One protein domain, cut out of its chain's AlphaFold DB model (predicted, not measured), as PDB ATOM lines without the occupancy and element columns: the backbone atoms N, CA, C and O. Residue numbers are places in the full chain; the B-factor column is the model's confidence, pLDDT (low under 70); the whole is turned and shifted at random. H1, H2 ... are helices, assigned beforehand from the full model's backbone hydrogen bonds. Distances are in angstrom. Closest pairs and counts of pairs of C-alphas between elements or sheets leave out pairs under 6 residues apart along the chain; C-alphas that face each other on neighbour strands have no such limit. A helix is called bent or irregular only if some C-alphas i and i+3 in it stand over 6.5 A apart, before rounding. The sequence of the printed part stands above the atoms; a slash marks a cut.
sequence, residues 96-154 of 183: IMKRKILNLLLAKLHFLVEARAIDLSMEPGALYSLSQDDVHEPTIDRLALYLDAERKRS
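What this domain is: This is residues 96 to 154 of the 183 residues of an uncharacterized protein of Phytophthora fragariae (UniProt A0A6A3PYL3). What is the shape? Helices H1 and H3 lie side by side, running opposite ways; little H2 packs on H3, and a loop, residues 128 to 139, joins them. What makes it up? The printed part has 59 residues, 36 of them in the named helices H1, H2 and H3, in that order, with no named strand; the class is all helix, and the whole is compact: radius of gyration of the C-alphas 11.6 A, spans 34 by 29 by 14 A.

How they stand to each other: What touches? H1, residues 96 to 114, touches H3, residues 140 to 152, opposite ways at a shallow tilt of 5 degrees; their closest C-alphas, Arg 99 and Arg 151, are 5.0 A apart. H2, residues 124 to 127, touches H3; their closest C-alphas, Ala 126 and Leu 143, are 4.1 A apart. What of backbones? O i to N i+4 pairs within hydrogen-bond range: H1 13 of 15, H3 8 of 9; H2 is too short.

Where its parts are: Where is H1? It runs 27.6 A from C-alpha 96 (-56.822, 26.790, 104.850), irregular, with C-alphas 107 and 110 8.0 A apart. Where is H3? It runs 18.6 A to C-alpha 152 (-54.271, 21.607, 97.162).

The domain as a whole: How large? The farthest C-alphas, Met 97 and Asp 133, are 33.8 A apart. Any weakness? The printed part has no cut; the H2 to H3 link is long; residues 129 to 136 have pLDDT under 70.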
ATOM      1  N   ILE A  96     -57.142  27.593 103.661       98.06
ATOM      2  CA  ILE A  96     -56.822  26.790 104.850       98.06
ATOM      3  C   ILE A  96     -58.072  26.069 105.368       98.06
ATOM      4  O   ILE A  96     -57.998  24.882 105.692       98.06
ATOM      5  N   MET A  97     -59.205  26.763 105.433       97.75
ATOM      6  CA  MET A  97     -60.489  26.214 105.859       97.75
ATOM      7  C   MET A  97     -60.970  25.093 104.934       97.75
ATOM      8  O   MET A  97     -61.207  23.984 105.415       97.75
ATOM      9  N   LYS A  98     -61.014  25.341 103.617       97.75
ATOM     10  CA  LYS A  98     -61.301  24.329 102.588       97.75
ATOM     11  C   LYS A  98     -60.446  23.081 102.802       97.75
ATOM     12  O   LYS A  98     -60.964  21.972 102.906       97.75
ATOM     13  N   ARG A  99     -59.130  23.253 102.949       98.00
ATOM     14  CA  ARG A  99     -58.189  22.144 103.164       98.00
ATOM     15  C   ARG A  99     -58.474  21.356 104.444       98.00
ATOM     16  O   ARG A  99     -58.357  20.134 104.428       98.00
ATOM     17  N   LYS A 100     -58.838  22.019 105.547       97.56
ATOM     18  CA  LYS A 100     -59.210  21.341 106.803       97.56
ATOM     19  C   LYS A 100     -60.471  20.494 106.635       97.56
ATOM     20  O   LYS A 100     -60.482  19.348 107.076       97.56
ATOM     21  N   ILE A 101     -61.490  21.031 105.966       97.00
ATOM     22  CA  ILE A 101     -62.743  20.314 105.699       97.00
ATOM     23  C   ILE A 101     -62.481  19.112 104.782       97.00
ATOM     24  O   ILE A 101     -62.887  17.997 105.099       97.00
ATOM     25  N   LEU A 102     -61.719  19.302 103.704       96.94
ATOM     26  CA  LEU A 102     -61.372  18.220 102.779       96.94
ATOM     27  C   LEU A 102     -60.484  17.142 103.417       96.94
ATOM     28  O   LEU A 102     -60.643  15.968 103.101       96.94
ATOM     29  N   ASN A 103     -59.597  17.495 104.353       97.69
ATOM     30  CA  ASN A 103     -58.855  16.504 105.143       97.69
ATOM     31  C   ASN A 103     -59.795  15.601 105.953       97.69
ATOM     32  O   ASN A 103     -59.590  14.390 105.995       97.69
ATOM     33  N   LEU A 104     -60.813  16.183 106.596       96.81
ATOM     34  CA  LEU A 104     -61.801  15.414 107.352       96.81
ATOM     35  C   LEU A 104     -62.625  14.516 106.423       96.81
ATOM     36  O   LEU A 104     -62.822  13.342 106.734       96.81
ATOM     37  N   LEU A 105     -63.053  15.057 105.280       95.81
ATOM     38  CA  LEU A 105     -63.788  14.321 104.254       95.81
ATOM     39  C   LEU A 105     -62.987  13.112 103.756       95.81
ATOM     40  O   LEU A 105     -63.498  12.001 103.787       95.81
ATOM     41  N   LEU A 106     -61.715  13.304 103.388       96.69
ATOM     42  CA  LEU A 106     -60.814  12.228 102.964       96.69
ATOM     43  C   LEU A 106     -60.624  11.169 104.058       96.69
ATOM     44  O   LEU A 106     -60.731   9.977 103.786       96.69
ATOM     45  N   ALA A 107     -60.402  11.587 105.308       97.69
ATOM     46  CA  ALA A 107     -60.206  10.668 106.431       97.69
ATOM     47  C   ALA A 107     -61.455   9.829 106.765       97.69
ATOM     48  O   ALA A 107     -61.342   8.780 107.400       97.69
ATOM     49  N   LYS A 108     -62.646  10.300 106.380       97.44
ATOM     50  CA  LYS A 108     -63.933   9.641 106.643       97.44
ATOM     51  C   LYS A 108     -64.627   9.144 105.379       97.44
ATOM     52  O   LYS A 108     -65.752   8.667 105.478       97.44
ATOM     53  N   LEU A 109     -63.968   9.213 104.225       96.81
ATOM     54  CA  LEU A 109     -64.613   9.018 102.931       96.81
ATOM     55  C   LEU A 109     -65.306   7.657 102.828       96.81
ATOM     56  O   LEU A 109     -66.477   7.597 102.469       96.81
ATOM     57  N   HIS A 110     -64.610   6.592 103.227       97.25
ATOM     58  CA  HIS A 110     -65.157   5.234 103.214       97.25
ATOM     59  C   HIS A 110     -66.435   5.126 104.050       97.25
ATOM     60  O   HIS A 110     -67.474   4.706 103.553       97.25
ATOM     61  N   PHE A 111     -66.378   5.614 105.292       97.44
ATOM     62  CA  PHE A 111     -67.522   5.624 106.199       97.44
ATOM     63  C   PHE A 111     -68.698   6.436 105.640       97.44
ATOM     64  O   PHE A 111     -69.843   6.016 105.753       97.44
ATOM     65  N   LEU A 112     -68.437   7.595 105.029       96.88
ATOM     66  CA  LEU A 112     -69.486   8.452 104.469       96.88
ATOM     67  C   LEU A 112     -70.174   7.813 103.256       96.88
ATOM     68  O   LEU A 112     -71.378   7.992 103.081       96.88
ATOM     69  N   VAL A 113     -69.437   7.042 102.455       95.88
ATOM     70  CA  VAL A 113     -69.998   6.265 101.341       95.88
ATOM     71  C   VAL A 113     -70.805   5.073 101.862       95.88
ATOM     72  O   VAL A 113     -71.949   4.886 101.454       95.88
ATOM     73  N   GLU A 114     -70.274   4.308 102.820       96.25
ATOM     74  CA  GLU A 114     -70.991   3.185 103.449       96.25
ATOM     75  C   GLU A 114     -72.288   3.635 104.135       96.25
ATOM     76  O   GLU A 114     -73.328   2.987 104.006       96.25
ATOM     77  N   ALA A 115     -72.250   4.784 104.815       96.75
ATOM     78  CA  ALA A 115     -73.407   5.404 105.454       96.75
ATOM     79  C   ALA A 115     -74.375   6.074 104.460       96.75
ATOM     80  O   ALA A 115     -75.385   6.631 104.888       96.75
ATOM     81  N   ARG A 116     -74.083   6.043 103.150       93.25
ATOM     82  CA  ARG A 116     -74.856   6.703 102.078       93.25
ATOM     83  C   ARG A 116     -75.020   8.215 102.267       93.25
ATOM     84  O   ARG A 116     -75.959   8.808 101.745       93.25
ATOM     85  N   ALA A 117     -74.104   8.843 103.001       93.50
ATOM     86  CA  ALA A 117     -74.011  10.297 103.090       93.50
ATOM     87  C   ALA A 117     -73.386  10.900 101.819       93.50
ATOM     88  O   ALA A 117     -73.618  12.066 101.518       93.50
ATOM     89  N   ILE A 118     -72.607  10.101 101.084       91.88
ATOM     90  CA  ILE A 118     -72.057  10.435  99.769       91.88
ATOM     91  C   ILE A 118     -72.515   9.371  98.777       91.88
ATOM     92  O   ILE A 118     -72.211   8.188  98.946       91.88
ATOM     93  N   ASP A 119     -73.215   9.800  97.732       90.62
ATOM     94  CA  ASP A 119     -73.562   8.955  96.595       90.62
ATOM     95  C   ASP A 119     -72.525   9.154  95.490       90.62
ATOM     96  O   ASP A 119     -72.532  10.162  94.786       90.62
ATOM     97  N   LEU A 120     -71.633   8.173  95.334       90.19
ATOM     98  CA  LEU A 120     -70.557   8.208  94.343       90.19
ATOM     99  C   LEU A 120     -71.070   8.453  92.915       90.19
ATOM    100  O   LEU A 120     -70.389   9.115  92.138       90.19
ATOM    101  N   SER A 121     -72.268   7.970  92.575       86.12
ATOM    102  CA  SER A 121     -72.854   8.166  91.242       86.12
ATOM    103  C   SER A 121     -73.283   9.610  90.977       86.12
ATOM    104  O   SER A 121     -73.420  10.020  89.827       86.12
ATOM    105  N   MET A 122     -73.448  10.393  92.042       82.62
ATOM    106  CA  MET A 122     -73.883  11.785  92.009       82.62
ATOM    107  C   MET A 122     -72.748  12.765  92.326       82.62
ATOM    108  O   MET A 122     -72.989  13.977  92.363       82.62
ATOM    109  N   GLU A 123     -71.533  12.267  92.573       85.19
ATOM    110  CA  GLU A 123     -70.359  13.082  92.868       85.19
ATOM    111  C   GLU A 123     -69.563  13.377  91.591       85.19
ATOM    112  O   GLU A 123     -68.905  12.476  91.056       85.19
ATOM    113  N   PRO A 124     -69.520  14.644  91.121       79.19
ATOM    114  CA  PRO A 124     -68.765  15.009  89.925       79.19
ATOM    115  C   PRO A 124     -67.296  14.595  90.014       79.19
ATOM    116  O   PRO A 124     -66.720  14.179  89.021       79.19
ATOM    117  N   GLY A 125     -66.703  14.644  91.212       80.12
ATOM    118  CA  GLY A 125     -65.320  14.230  91.441       80.12
ATOM    119  C   GLY A 125     -65.060  12.733  91.254       80.12
ATOM    120  O   GLY A 125     -63.977  12.362  90.816       80.12
ATOM    121  N   ALA A 126     -66.038  11.872  91.552       72.62
ATOM    122  CA  ALA A 126     -65.911  10.426  91.351       72.62
ATOM    123  C   ALA A 126     -65.989  10.058  89.859       72.62
ATOM    124  O   ALA A 126     -65.314   9.134  89.399       72.62
ATOM    125  N   LEU A 127     -66.789  10.825  89.115       73.25
ATOM    126  CA  LEU A 127     -66.979  10.709  87.669       73.25
ATOM    127  C   LEU A 127     -65.904  11.453  86.869       73.25
ATOM    128  O   LEU A 127     -65.707  11.182  85.686       73.25
ATOM    129  N   TYR A 128     -65.199  12.390  87.501       73.12
ATOM    130  CA  TYR A 128     -64.198  13.205  86.838       73.12
ATOM    131  C   TYR A 128     -63.008  12.356  86.393       73.12
ATOM    132  O   TYR A 128     -62.469  11.537  87.144       73.12
ATOM    133  N   SER A 129     -62.571  12.577  85.156       65.06
ATOM    134  CA  SER A 129     -61.345  12.014  84.609       65.06
ATOM    135  C   SER A 129     -60.502  13.124  84.001       65.06
ATOM    136  O   SER A 129     -61.023  14.025  83.348       65.06
ATOM    137  N   LEU A 130     -59.186  13.054  84.205       58.69
ATOM    138  CA  LEU A 130     -58.243  13.936  83.511       58.69
ATOM    139  C   LEU A 130     -58.125  13.578  82.016       58.69
ATOM    140  O   LEU A 130     -57.645  14.398  81.240       58.69
ATOM    141  N   SER A 131     -58.578  12.383  81.614       54.88
ATOM    142  CA  SER A 131     -58.713  11.938  80.224       54.88
ATOM    143  C   SER A 131     -60.193  11.904  79.829       54.88
ATOM    144  O   SER A 131     -60.981  11.193  80.445       54.88
ATOM    145  N   GLN A 132     -60.581  12.677  78.813       56.22
ATOM    146  CA  GLN A 132     -61.985  12.880  78.417       56.22
ATOM    147  C   GLN A 132     -62.650  11.668  77.733       56.22
ATOM    148  O   GLN A 132     -63.858  11.704  77.514       56.22
ATOM    149  N   ASP A 133     -61.898  10.604  77.431       54.75
ATOM    150  CA  ASP A 133     -62.347   9.541  76.518       54.75
ATOM    151  C   ASP A 133     -62.891   8.266  77.190       54.75
ATOM    152  O   ASP A 133     -63.409   7.404  76.485       54.75
ATOM    153  N   ASP A 134     -62.845   8.139  78.522       58.69
ATOM    154  CA  ASP A 134     -63.315   6.931  79.218       58.69
ATOM    155  C   ASP A 134     -64.435   7.223  80.226       58.69
ATOM    156  O   ASP A 134     -64.278   7.986  81.186       58.69
ATOM    157  N   VAL A 135     -65.570   6.539  80.044       60.41
ATOM    158  CA  VAL A 135     -66.616   6.426  81.066       60.41
ATOM    159  C   VAL A 135     -66.087   5.501  82.155       60.41
ATOM    160  O   VAL A 135     -65.979   4.292  81.961       60.41
ATOM    161  N   HIS A 136     -65.742   6.068  83.304       67.44
ATOM    162  CA  HIS A 136     -65.267   5.293  84.442       67.44
ATOM    163  C   HIS A 136     -66.378   5.066  85.461       67.44
ATOM    164  O   HIS A 136     -67.162   5.970  85.754       67.44
ATOM    165  N   GLU A 137     -66.406   3.872  86.052       81.50
ATOM    166  CA  GLU A 137     -67.248   3.616  87.216       81.50
ATOM    167  C   GLU A 137     -66.821   4.521  88.387       81.50
ATOM    168  O   GLU A 137     -65.621   4.674  88.652       81.50
ATOM    169  N   PRO A 138     -67.780   5.137  89.097       86.81
ATOM    170  CA  PRO A 138     -67.473   6.005  90.220       86.81
ATOM    171  C   PRO A 138     -67.016   5.163  91.417       86.81
ATOM    172  O   PRO A 138     -67.781   4.373  91.971       86.81
ATOM    173  N   THR A 139     -65.765   5.344  91.843       92.12
ATOM    174  CA  THR A 139     -65.185   4.630  92.993       92.12
ATOM    175  C   THR A 139     -64.737   5.587  94.094       92.12
ATOM    176  O   THR A 139     -64.502   6.777  93.861       92.12
ATOM    177  N   ILE A 140     -64.575   5.045  95.306       94.00
ATOM    178  CA  ILE A 140     -64.023   5.776  96.457       94.00
ATOM    179  C   ILE A 140     -62.633   6.330  96.124       94.00
ATOM    180  O   ILE A 140     -62.363   7.493  96.412       94.00
ATOM    181  N   ASP A 141     -61.775   5.542  95.472       92.31
ATOM    182  CA  ASP A 141     -60.405   5.948  95.135       92.31
ATOM    183  C   ASP A 141     -60.372   7.110  94.139       92.31
ATOM    184  O   ASP A 141     -59.584   8.043  94.297       92.31
ATOM    185  N   ARG A 142     -61.258   7.100  93.133       89.25
ATOM    186  CA  ARG A 142     -61.370   8.211  92.175       89.25
ATOM    187  C   ARG A 142     -61.802   9.494  92.868       89.25
ATOM    188  O   ARG A 142     -61.175  10.537  92.681       89.25
ATOM    189  N   LEU A 143     -62.820   9.399  93.722       91.75
ATOM    190  CA  LEU A 143     -63.257  10.536  94.520       91.75
ATOM    191  C   LEU A 143     -62.136  11.021  95.451       91.75
ATOM    192  O   LEU A 143     -61.903  12.222  95.542       91.75
ATOM    193  N   ALA A 144     -61.386  10.117  96.085       94.31
ATOM    194  CA  ALA A 144     -60.256  10.472  96.939       94.31
ATOM    195  C   ALA A 144     -59.157  11.224  96.171       94.31
ATOM    196  O   ALA A 144     -58.670  12.249  96.648       94.31
ATOM    197  N   LEU A 145     -58.800  10.762  94.968       92.12
ATOM    198  CA  LEU A 145     -57.825  11.432  94.102       92.12
ATOM    199  C   LEU A 145     -58.286  12.839  93.711       92.12
ATOM    200  O   LEU A 145     -57.509  13.793  93.806       92.12
ATOM    201  N   TYR A 146     -59.554  12.984  93.322       90.56
ATOM    202  CA  TYR A 146     -60.132  14.288  93.008       90.56
ATOM    203  C   TYR A 146     -60.111  15.228  94.221       90.56
ATOM    204  O   TYR A 146     -59.639  16.362  94.126       90.56
ATOM    205  N   LEU A 147     -60.571  14.756  95.383       92.81
ATOM    206  CA  LEU A 147     -60.605  15.548  96.611       92.81
ATOM    207  C   LEU A 147     -59.196  15.926  97.092       92.81
ATOM    208  O   LEU A 147     -59.019  17.024  97.617       92.81
ATOM    209  N   ASP A 148     -58.184  15.076  96.896       94.25
ATOM    210  CA  ASP A 148     -56.789  15.413  97.207       94.25
ATOM    211  C   ASP A 148     -56.225  16.497  96.278       94.25
ATOM    212  O   ASP A 148     -55.513  17.398  96.737       94.25
ATOM    213  N   ALA A 149     -56.568  16.453  94.988       91.88
ATOM    214  CA  ALA A 149     -56.224  17.516  94.050       91.88
ATOM    215  C   ALA A 149     -56.907  18.833  94.447       91.88
ATOM    216  O   ALA A 149     -56.248  19.869  94.566       91.88
ATOM    217  N   GLU A 150     -58.206  18.789  94.753       91.62
ATOM    218  CA  GLU A 150     -58.947  19.975  95.170       91.62
ATOM    219  C   GLU A 150     -58.479  20.539  96.505       91.62
ATOM    220  O   GLU A 150     -58.407  21.754  96.676       91.62
ATOM    221  N   ARG A 151     -58.057  19.685  97.435       94.56
ATOM    222  CA  ARG A 151     -57.466  20.093  98.714       94.56
ATOM    223  C   ARG A 151     -56.239  20.994  98.550       94.56
ATOM    224  O   ARG A 151     -55.974  21.818  99.426       94.56
ATOM    225  N   LYS A 152     -55.479  20.823  97.467       94.25
ATOM    226  CA  LYS A 152     -54.271  21.607  97.162       94.25
ATOM    227  C   LYS A 152     -54.585  22.898  96.404       94.25
ATOM    228  O   LYS A 152     -53.756  23.804  96.401       94.25
ATOM    229  N   ARG A 153     -55.759  22.994  95.774       94.69
ATOM    230  CA  ARG A 153     -56.176  24.158  94.988       94.69
ATOM    231  C   ARG A 153     -56.689  25.281  95.891       94.69
ATOM    232  O   ARG A 153     -57.573  25.059  96.725       94.69
ATOM    233  N   SER A 154     -56.170  26.487  95.674       96.94
ATOM    234  CA  SER A 154     -56.656  27.716  96.308       96.94
ATOM    235  C   SER A 154     -58.082  28.066  95.866       96.94
ATOM    236  O   SER A 154     -58.522  27.660  94.793       96.94
TER     237      SER A 154